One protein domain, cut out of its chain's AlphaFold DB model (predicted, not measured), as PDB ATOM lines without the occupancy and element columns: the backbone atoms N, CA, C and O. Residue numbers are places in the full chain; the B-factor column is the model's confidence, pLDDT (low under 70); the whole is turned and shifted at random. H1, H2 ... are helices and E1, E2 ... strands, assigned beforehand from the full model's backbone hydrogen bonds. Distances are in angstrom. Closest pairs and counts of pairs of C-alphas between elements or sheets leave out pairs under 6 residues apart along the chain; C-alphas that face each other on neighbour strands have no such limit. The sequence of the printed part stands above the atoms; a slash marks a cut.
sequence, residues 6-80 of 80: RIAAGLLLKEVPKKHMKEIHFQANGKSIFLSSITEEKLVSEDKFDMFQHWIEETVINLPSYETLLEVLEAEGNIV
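What this domain is: This is residues 6 to 80 of the 80 residues of an uncharacterized protein of Paenibacillus pabuli (UniProt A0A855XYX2). A strongly twisted three-stranded sheet has H3 slantwise over one end and H4 across the other, making two layers with both helices on one face. Short H1 and H2 sit at the sheet's margins. 75 residues are printed, with four named helices and three named strands in the order H1 E1 E2 E3 H2 H3 H4; E1 E2 E3 form an antiparallel meander, each strand beside the one before. The class is mixed, and the whole is compact, with a radius of gyration of the C-alphas of 13.1 A and spans of 37 by 27 by 16 A.

How they stand to each other: E2, residues 21 to 28, forms hairpins with edge strands E1, residues 11 to 16, and E3, residues 31 to 39: N 14 and O 23 are 2.8 A apart, N 33 and O 26 2.9 A. E3 bends by 56 degrees at residue 35. H3, residues 48 to 61, has a height over the sheet of 10.1 A; its closest C-alpha pair with E3 is Thr 59 and Ser 36, 6.7 A. H4, residues 66 to 76, has a height of 8.7 A; its closest C-alpha pair with E3 is Leu 73 and Ile 33, 6.0 A. H3 and H4 are apart. H1, residues 6 to 10, and H2, residues 40 to 45, only graze the sheet. H2 and H3 touch only at the corner, by residues 49 to 52 of H3 alone, the closest C-alphas being those of Leu 43 and Met 51, 6.0 A. In H1, H2, H3 and H4 every O i to N i+4 pair is within hydrogen-bond range.

Where its parts are: E3 measures 23.9 A, E2 22.5 A and H3 20.0 A from first to last C-alpha. H1 begins at C-alpha 6 (22.984, -25.006, 44.405); H4 ends at C-alpha 76 (29.668, -41.738, 37.878).

The domain as a whole: The farthest C-alphas, of Asp 47 and Ala 75, are 37.7 A apart. The printed part has no cut and no long link. Residues 45 to 46 have pLDDT under 70.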
ATOM      1  N   ARG A   6      21.913 -24.391  45.201       90.38
ATOM      2  CA  ARG A   6      22.984 -25.006  44.405       90.38
ATOM      3  C   ARG A   6      22.497 -26.256  43.677       90.38
ATOM      4  O   ARG A   6      22.861 -26.464  42.524       90.38
ATOM      5  N   ILE A   7      21.649 -27.055  44.328       91.25
ATOM      6  CA  ILE A   7      20.984 -28.200  43.696       91.25
ATOM      7  C   ILE A   7      20.033 -27.685  42.620       91.25
ATOM      8  O   ILE A   7      20.140 -28.101  41.474       91.25
ATOM      9  N   ALA A   8      19.166 -26.727  42.963       89.75
ATOM     10  CA  ALA A   8      18.196 -26.165  42.022       89.75
ATOM     11  C   ALA A   8      18.862 -25.586  40.761       89.75
ATOM     12  O   ALA A   8      18.380 -25.821  39.658       89.75
ATOM     13  N   ALA A   9      19.989 -24.883  40.913       91.25
ATOM     14  CA  ALA A   9      20.751 -24.332  39.794       91.25
ATOM     15  C   ALA A   9      21.385 -25.404  38.888       91.25
ATOM     16  O   ALA A   9      21.656 -25.126  37.722       91.25
ATOM     17  N   GLY A  10      21.633 -26.606  39.417       92.31
ATOM     18  CA  GLY A  10      22.186 -27.734  38.667       92.31
ATOM     19  C   GLY A  10      21.133 -28.674  38.073       92.31
ATOM     20  O   GLY A  10      21.494 -29.557  37.297       92.31
ATOM     21  N   LEU A  11      19.851 -28.529  38.421       94.44
ATOM     22  CA  LEU A  11      18.791 -29.379  37.879       94.44
ATOM     23  C   LEU A  11      18.452 -28.983  36.443       94.44
ATOM     24  O   LEU A  11      18.170 -27.825  36.139       94.44
ATOM     25  N   LEU A  12      18.420 -29.981  35.565       94.75
ATOM     26  CA  LEU A  12      18.096 -29.813  34.159       94.75
ATOM     27  C   LEU A  12      17.015 -30.787  33.735       94.75
ATOM     28  O   LEU A  12      17.124 -31.995  33.938       94.75
ATOM     29  N   LEU A  13      15.996 -30.241  33.081       93.69
ATOM     30  CA  LEU A  13      14.981 -31.024  32.405       93.69
ATOM     31  C   LEU A  13      15.393 -31.220  30.945       93.69
ATOM     32  O   LEU A  13      15.558 -30.254  30.199       93.69
ATOM     33  N   LYS A  14      15.540 -32.476  30.535       93.50
ATOM     34  CA  LYS A  14      15.925 -32.868  29.182       93.50
ATOM     35  C   LYS A  14      14.786 -33.613  28.507       93.50
ATOM     36  O   LYS A  14      14.229 -34.554  29.063       93.50
ATOM     37  N   GLU A  15      14.472 -33.237  27.275       93.12
ATOM     38  CA  GLU A  15      13.559 -34.011  26.438       93.12
ATOM     39  C   GLU A  15      14.328 -35.092  25.679       93.12
ATOM     40  O   GLU A  15      15.412 -34.850  25.138       93.12
ATOM     41  N   VAL A  16      13.753 -36.292  25.602       93.75
ATOM     42  CA  VAL A  16      14.288 -37.408  24.817       93.75
ATOM     43  C   VAL A  16      13.220 -37.845  23.809       93.75
ATOM     44  O   VAL A  16      12.541 -38.855  24.015       93.75
ATOM     45  N   PRO A  17      13.073 -37.115  22.679       89.25
ATOM     46  CA  PRO A  17      11.969 -37.319  21.736       89.25
ATOM     47  C   PRO A  17      11.927 -38.731  21.157       89.25
ATOM     48  O   PRO A  17      10.865 -39.317  21.007       89.25
ATOM     49  N   LYS A  18      13.101 -39.324  20.899       92.56
ATOM     50  CA  LYS A  18      13.214 -40.692  20.361       92.56
ATOM     51  C   LYS A  18      12.595 -41.757  21.269       92.56
ATOM     52  O   LYS A  18      12.333 -42.856  20.797       92.56
ATOM     53  N   LYS A  19      12.441 -41.462  22.561       91.31
ATOM     54  CA  LYS A  19      11.874 -42.378  23.548       91.31
ATOM     55  C   LYS A  19      10.586 -41.835  24.182       91.31
ATOM     56  O   LYS A  19      10.135 -42.420  25.160       91.31
ATOM     57  N   HIS A  20      10.025 -40.737  23.658       91.75
ATOM     58  CA  HIS A  20       8.812 -40.095  24.182       91.75
ATOM     59  C   HIS A  20       8.851 -39.897  25.704       91.75
ATOM     60  O   HIS A  20       7.932 -40.281  26.426       91.75
ATOM     61  N   MET A  21       9.963 -39.363  26.212       94.88
ATOM     62  CA  MET A  21      10.165 -39.166  27.648       94.88
ATOM     63  C   MET A  21      10.837 -37.830  27.945       94.88
ATOM     64  O   MET A  21      11.535 -37.251  27.106       94.88
ATOM     65  N   LYS A  22      10.659 -37.386  29.185       94.31
ATOM     66  CA  LYS A  22      11.420 -36.307  29.807       94.31
ATOM     67  C   LYS A  22      12.290 -36.902  30.910       94.31
ATOM     68  O   LYS A  22      11.867 -37.823  31.602       94.31
ATOM     69  N   GLU A  23      13.496 -36.381  31.065       96.12
ATOM     70  CA  GLU A  23      14.468 -36.802  32.071       96.12
ATOM     71  C   GLU A  23      14.871 -35.604  32.932       96.12
ATOM     72  O   GLU A  23      15.021 -34.494  32.421       96.12
ATOM     73  N   ILE A  24      15.087 -35.831  34.225       95.69
ATOM     74  CA  ILE A  24      15.730 -34.882  35.133       95.69
ATOM     75  C   ILE A  24      17.172 -35.336  35.320       95.69
ATOM     76  O   ILE A  24      17.439 -36.499  35.628       95.69
ATOM     77  N   HIS A  25      18.092 -34.403  35.132       96.06
ATOM     78  CA  HIS A  25      19.519 -34.584  35.353       96.06
ATOM     79  C   HIS A  25      20.012 -33.563  36.369       96.06
ATOM     80  O   HIS A  25      19.456 -32.470  36.479       96.06
ATOM     81  N   PHE A  26      21.077 -33.906  37.082       95.31
ATOM     82  CA  PHE A  26      21.871 -32.945  37.837       95.31
ATOM     83  C   PHE A  26      23.193 -32.720  37.106       95.31
ATOM     84  O   PHE A  26      23.916 -33.681  36.834       95.31
ATOM     85  N   GLN A  27      23.495 -31.467  36.768       95.56
ATOM     86  CA  GLN A  27      24.707 -31.057  36.068       95.56
ATOM     87  C   GLN A  27      25.526 -30.086  36.919       95.56
ATOM     88  O   GLN A  27      25.036 -29.055  37.374       95.56
ATOM     89  N   ALA A  28      26.816 -30.382  37.057       94.19
ATOM     90  CA  ALA A  28      27.818 -29.467  37.591       94.19
ATOM     91  C   ALA A  28      29.194 -29.803  36.998       94.19
ATOM     92  O   ALA A  28      29.432 -30.916  36.537       94.19
ATOM     93  N   ASN A  29      30.118 -28.840  36.978       91.56
ATOM     94  CA  ASN A  29      31.519 -29.073  36.590       91.56
ATOM     95  C   ASN A  29      31.708 -29.812  35.242       91.56
ATOM     96  O   ASN A  29      32.615 -30.627  35.095       91.56
ATOM     97  N   GLY A  30      30.836 -29.557  34.256       91.44
ATOM     98  CA  GLY A  30      30.896 -30.193  32.929       91.44
ATOM     99  C   GLY A  30      30.476 -31.669  32.887       91.44
ATOM    100  O   GLY A  30      30.618 -32.311  31.848       91.44
ATOM    101  N   LYS A  31      29.947 -32.208  33.990       94.75
ATOM    102  CA  LYS A  31      29.397 -33.562  34.082       94.75
ATOM    103  C   LYS A  31      27.906 -33.526  34.399       94.75
ATOM    104  O   LYS A  31      27.436 -32.582  35.029       94.75
ATOM    105  N   SER A  32      27.183 -34.578  34.027       95.75
ATOM    106  CA  SER A  32      25.783 -34.795  34.406       95.75
ATOM    107  C   SER A  32      25.531 -36.207  34.918       95.75
ATOM    108  O   SER A  32      26.071 -37.171  34.367       95.75
ATOM    109  N   ILE A  33      24.632 -36.330  35.891       95.19
ATOM    110  CA  ILE A  33      24.028 -37.599  36.308       95.19
ATOM    111  C   ILE A  33      22.525 -37.589  36.043       95.19
ATOM    112  O   ILE A  33      21.848 -36.577  36.230       95.19
ATOM    113  N   PHE A  34      22.016 -38.744  35.626       94.88
ATOM    114  CA  PHE A  34      20.588 -38.996  35.495       94.88
ATOM    115  C   PHE A  34      19.959 -39.168  36.881       94.88
ATOM    116  O   PHE A  34      20.512 -39.879  37.717       94.88
ATOM    117  N   LEU A  35      18.797 -38.554  37.107       94.56
ATOM    118  CA  LEU A  35      18.057 -38.660  38.366       94.56
ATOM    119  C   LEU A  35      16.747 -39.435  38.197       94.56
ATOM    120  O   LEU A  35      16.472 -40.362  38.953       94.56
ATOM    121  N   SER A  36      15.922 -39.049  37.222       95.62
ATOM    122  CA  SER A  36      14.580 -39.613  37.036       95.62
ATOM    123  C   SER A  36      14.071 -39.392  35.612       95.62
ATOM    124  O   SER A  36      14.527 -38.483  34.918       95.62
ATOM    125  N   SER A  37      13.105 -40.197  35.168       95.81
ATOM    126  CA  SER A  37      12.445 -40.053  33.865       95.81
ATOM    127  C   SER A  37      10.943 -40.284  33.960       95.81
ATOM    128  O   SER A  37      10.505 -41.170  34.696       95.81
ATOM    129  N   ILE A  38      10.179 -39.586  33.126       94.00
ATOM    130  CA  ILE A  38       8.746 -39.815  32.936       94.00
ATOM    131  C   ILE A  38       8.414 -39.915  31.445       94.00
ATOM    132  O   ILE A  38       8.943 -39.162  30.626       94.00
ATOM    133  N   THR A  39       7.550 -40.861  31.079       92.56
ATOM    134  CA  THR A  39       7.069 -41.015  29.700       92.56
ATOM    135  C   THR A  39       5.935 -40.037  29.410       92.56
ATOM    136  O   THR A  39       5.153 -39.689  30.295       92.56
ATOM    137  N   GLU A  40       5.799 -39.621  28.153       87.62
ATOM    138  CA  GLU A  40       4.678 -38.788  27.705       87.62
ATOM    139  C   GLU A  40       3.329 -39.477  27.946       87.62
ATOM    140  O   GLU A  40       2.365 -38.812  28.303       87.62
ATOM    141  N   GLU A  41       3.265 -40.806  27.837       87.06
ATOM    142  CA  GLU A  41       2.058 -41.588  28.131       87.06
ATOM    143  C   GLU A  41       1.584 -41.406  29.577       87.06
ATOM    144  O   GLU A  41       0.405 -41.131  29.798       87.06
ATOM    145  N   LYS A  42       2.505 -41.488  30.552       83.50
ATOM    146  CA  LYS A  42       2.198 -41.254  31.973       83.50
ATOM    147  C   LYS A  42       1.781 -39.816  32.244       83.50
ATOM    148  O   LYS A  42       0.918 -39.580  33.078       83.50
ATOM    149  N   LEU A  43       2.377 -38.859  31.533       80.88
ATOM    150  CA  LEU A  43       1.951 -37.468  31.623       80.88
ATOM    151  C   LEU A  43       0.517 -37.305  31.107       80.88
ATOM    152  O   LEU A  43      -0.241 -36.548  31.684       80.88
ATOM    153  N   VAL A  44       0.128 -37.998  30.033       73.25
ATOM    154  CA  VAL A  44      -1.183 -37.836  29.376       73.25
ATOM    155  C   VAL A  44      -2.321 -38.579  30.090       73.25
ATOM    156  O   VAL A  44      -3.476 -38.200  29.909       73.25
ATOM    157  N   SER A  45      -2.031 -39.635  30.857       69.31
ATOM    158  CA  SER A  45      -3.059 -40.472  31.497       69.31
ATOM    159  C   SER A  45      -3.760 -39.820  32.692       69.31
ATOM    160  O   SER A  45      -4.867 -40.223  33.039       69.31
ATOM    161  N   GLU A  46      -3.127 -38.826  33.307       62.69
ATOM    162  CA  GLU A  46      -3.673 -38.016  34.398       62.69
ATOM    163  C   GLU A  46      -3.731 -36.547  33.946       62.69
ATOM    164  O   GLU A  46      -3.331 -36.238  32.820       62.69
ATOM    165  N   ASP A  47      -4.264 -35.629  34.757       77.56
ATOM    166  CA  ASP A  47      -4.157 -34.204  34.424       77.56
ATOM    167  C   ASP A  47      -2.667 -33.865  34.235       77.56
ATOM    168  O   ASP A  47      -1.863 -33.968  35.165       77.56
ATOM    169  N   LYS A  48      -2.282 -33.556  32.986       72.50
ATOM    170  CA  LYS A  48      -0.879 -33.492  32.540       72.50
ATOM    171  C   LYS A  48      -0.022 -32.611  33.423       72.50
ATOM    172  O   LYS A  48       1.176 -32.860  33.562       72.50
ATOM    173  N   PHE A  49      -0.622 -31.550  33.944       78.62
ATOM    174  CA  PHE A  49       0.070 -30.590  34.775       78.62
ATOM    175  C   PHE A  49       0.321 -31.142  36.182       78.62
ATOM    176  O   PHE A  49       1.453 -31.072  36.661       78.62
ATOM    177  N   ASP A  50      -0.686 -31.771  36.788       86.25
ATOM    178  CA  ASP A  50      -0.604 -32.315  38.146       86.25
ATOM    179  C   ASP A  50       0.409 -33.461  38.227       86.25
ATOM    180  O   ASP A  50       1.278 -33.459  39.097       86.25
ATOM    181  N   MET A  51       0.376 -34.392  37.268       89.38
ATOM    182  CA  MET A  51       1.334 -35.505  37.223       89.38
ATOM    183  C   MET A  51       2.767 -35.019  36.980       89.38
ATOM    184  O   MET A  51       3.719 -35.525  37.575       89.38
ATOM    185  N   PHE A  52       2.942 -34.012  36.121       89.31
ATOM    186  CA  PHE A  52       4.254 -33.422  35.877       89.31
ATOM    187  C   PHE A  52       4.812 -32.741  37.129       89.31
ATOM    188  O   PHE A  52       5.977 -32.953  37.474       89.31
ATOM    189  N   GLN A  53       3.989 -31.945  37.817       88.88
ATOM    190  CA  GLN A  53       4.380 -31.282  39.055       88.88
ATOM    191  C   GLN A  53       4.705 -32.310  40.141       88.88
ATOM    192  O   GLN A  53       5.768 -32.223  40.753       88.88
ATOM    193  N   HIS A  54       3.844 -33.311  40.324       91.25
ATOM    194  CA  HIS A  54       4.044 -34.375  41.299       91.25
ATOM    195  C   HIS A  54       5.357 -35.130  41.061       91.25
ATOM    196  O   HIS A  54       6.154 -35.282  41.980       91.25
ATOM    197  N   TRP A  55       5.646 -35.515  39.814       92.88
ATOM    198  CA  TRP A  55       6.899 -36.186  39.461       92.88
ATOM    199  C   TRP A  55       8.145 -35.345  39.786       92.88
ATOM    200  O   TRP A  55       9.145 -35.881  40.278       92.88
ATOM    201  N   ILE A  56       8.106 -34.031  39.535       90.75
ATOM    202  CA  ILE A  56       9.201 -33.125  39.913       90.75
ATOM    203  C   ILE A  56       9.328 -33.060  41.434       90.75
ATOM    204  O   ILE A  56      10.434 -33.191  41.953       90.75
ATOM    205  N   GLU A  57       8.221 -32.875  42.151       90.25
ATOM    206  CA  GLU A  57       8.215 -32.802  43.612       90.25
ATOM    207  C   GLU A  57       8.782 -34.079  44.235       90.25
ATOM    208  O   GLU A  57       9.696 -33.998  45.052       90.25
ATOM    209  N   GLU A  58       8.323 -35.254  43.800       91.12
ATOM    210  CA  GLU A  58       8.850 -36.542  44.252       91.12
ATOM    211  C   GLU A  58      10.339 -36.683  43.950       91.12
ATOM    212  O   GLU A  58      11.110 -37.099  44.816       91.12
ATOM    213  N   THR A  59      10.770 -36.306  42.744       90.75
ATOM    214  CA  THR A  59      12.189 -36.377  42.378       90.75
ATOM    215  C   THR A  59      13.016 -35.501  43.312       90.75
ATOM    216  O   THR A  59      14.041 -35.944  43.818       90.75
ATOM    217  N   VAL A  60      12.556 -34.280  43.585       87.44
ATOM    218  CA  VAL A  60      13.303 -33.286  44.354       87.44
ATOM    219  C   VAL A  60      13.266 -33.545  45.867       87.44
ATOM    220  O   VAL A  60      14.258 -33.285  46.546       87.44
ATOM    221  N   ILE A  61      12.173 -34.096  46.405       88.00
ATOM    222  CA  ILE A  61      12.061 -34.517  47.818       88.00
ATOM    223  C   ILE A  61      13.059 -35.616  48.154       88.00
ATOM    224  O   ILE A  61      13.587 -35.646  49.264       88.00
ATOM    225  N   ASN A  62      13.338 -36.485  47.189       87.12
ATOM    226  CA  ASN A  62      14.227 -37.620  47.373       87.12
ATOM    227  C   ASN A  62      15.681 -37.325  46.974       87.12
ATOM    228  O   ASN A  62      16.499 -38.246  46.955       87.12
ATOM    229  N   LEU A  63      16.029 -36.069  46.658       91.12
ATOM    230  CA  LEU A  63      17.408 -35.730  46.323       91.12
ATOM    231  C   LEU A  63      18.321 -35.822  47.556       91.12
ATOM    232  O   LEU A  63      17.984 -35.295  48.620       91.12
ATOM    233  N   PRO A  64      19.511 -36.430  47.406       91.44
ATOM    234  CA  PRO A  64      20.581 -36.318  48.387       91.44
ATOM    235  C   PRO A  64      21.028 -34.863  48.594       91.44
ATOM    236  O   PRO A  64      20.640 -33.952  47.856       91.44
ATOM    237  N   SER A  65      21.900 -34.640  49.581       93.38
ATOM    238  CA  SER A  65      22.539 -33.333  49.746       93.38
ATOM    239  C   SER A  65      23.373 -32.957  48.518       93.38
ATOM    240  O   SER A  65      23.775 -33.805  47.717       93.38
ATOM    241  N   TYR A  66      23.669 -31.663  48.389       93.19
ATOM    242  CA  TYR A  66      24.495 -31.151  47.300       93.19
ATOM    243  C   TYR A  66      25.875 -31.816  47.278       93.19
ATOM    244  O   TYR A  66      26.376 -32.180  46.219       93.19
ATOM    245  N   GLU A  67      26.465 -32.014  48.454       94.44
ATOM    246  CA  GLU A  67      27.777 -32.631  48.620       94.44
ATOM    247  C   GLU A  67      27.767 -34.084  48.122       94.44
ATOM    248  O   GLU A  67      28.625 -34.462  47.330       94.44
ATOM    249  N   THR A  68      26.742 -34.868  48.475       94.94
ATOM    250  CA  THR A  68      26.587 -36.243  47.976       94.94
ATOM    251  C   THR A  68      26.344 -36.282  46.467       94.94
ATOM    252  O   THR A  68      26.891 -37.137  45.775       94.94
ATOM    253  N   LEU A  69      25.557 -35.348  45.924       94.44
ATOM    254  CA  LEU A  69      25.356 -35.252  44.477       94.44
ATOM    255  C   LEU A  69      26.666 -34.953  43.739       94.44
ATOM    256  O   LEU A  69      26.886 -35.512  42.668       94.44
ATOM    257  N   LEU A  70      27.548 -34.118  44.302       95.19
ATOM    258  CA  LEU A  70      28.874 -33.869  43.733       95.19
ATOM    259  C   LEU A  70      29.771 -35.108  43.786       95.19
ATOM    260  O   LEU A  70      30.410 -35.415  42.783       95.19
ATOM    261  N   GLU A  71      29.789 -35.844  44.898       95.44
ATOM    262  CA  GLU A  71      30.561 -37.090  45.019       95.44
ATOM    263  C   GLU A  71      30.130 -38.125  43.965       95.44
ATOM    264  O   GLU A  71      30.967 -38.687  43.255       95.44
ATOM    265  N   VAL A  72      28.816 -38.325  43.800       94.56
ATOM    266  CA  VAL A  72      28.262 -39.228  42.776       94.56
ATOM    267  C   VAL A  72      28.589 -38.722  41.371       94.56
ATOM    268  O   VAL A  72      28.987 -39.497  40.506       94.56
ATOM    269  N   LEU A  73      28.476 -37.416  41.129       94.31
ATOM    270  CA  LEU A  73      28.811 -36.806  39.845       94.31
ATOM    271  C   LEU A  73      30.297 -36.964  39.490       94.31
ATOM    272  O   LEU A  73      30.646 -37.161  38.324       94.31
ATOM    273  N   GLU A  74      31.192 -36.883  40.467       93.12
ATOM    274  CA  GLU A  74      32.618 -37.098  40.244       93.12
ATOM    275  C   GLU A  74      32.920 -38.551  39.876       93.12
ATOM    276  O   GLU A  74      33.677 -38.773  38.923       93.12
ATOM    277  N   ALA A  75      32.292 -39.502  40.572       93.06
ATOM    278  CA  ALA A  75      32.494 -40.936  40.384       93.06
ATOM    279  C   ALA A  75      31.812 -41.498  39.122       93.06
ATOM    280  O   ALA A  75      32.423 -42.271  38.385       93.06
ATOM    281  N   GLU A  76      30.565 -41.103  38.859       91.00
ATOM    282  CA  GLU A  76      29.668 -41.738  37.878       91.00
ATOM    283  C   GLU A  76      29.134 -40.765  36.814       91.00
ATOM    284  O   GLU A  76      28.436 -41.167  35.880       91.00
ATOM    285  N   GLY A  77      29.448 -39.473  36.933       87.25
ATOM    286  CA  GLY A  77      28.964 -38.451  36.013       87.25
ATOM    287  C   GLY A  77      29.474 -38.632  34.589       87.25
ATOM    288  O   GLY A  77      30.670 -38.802  34.340       87.25
ATOM    289  N   ASN A  78      28.552 -38.505  33.641       89.00
ATOM    290  CA  ASN A  78      28.861 -38.499  32.219       89.00
ATOM    291  C   ASN A  78      29.295 -37.098  31.786       89.00
ATOM    292  O   ASN A  78      28.742 -36.109  32.262       89.00
ATOM    293  N   ILE A  79      30.262 -37.008  30.870       88.50
ATOM    294  CA  ILE A  79      30.672 -35.730  30.270       88.50
ATOM    295  C   ILE A  79      29.520 -35.206  29.402       88.50
ATOM    296  O   ILE A  79      28.948 -35.975  28.623       88.50
ATOM    297  N   VAL A  80      29.183 -33.925  29.574       80.06
ATOM    298  CA  VAL A  80      28.086 -33.240  28.863       80.06
ATOM    299  C   VAL A  80      28.544 -32.676  27.529       80.06
ATOM    300  O   VAL A  80      29.641 -32.073  27.493       80.06
TER     301      VAL A  80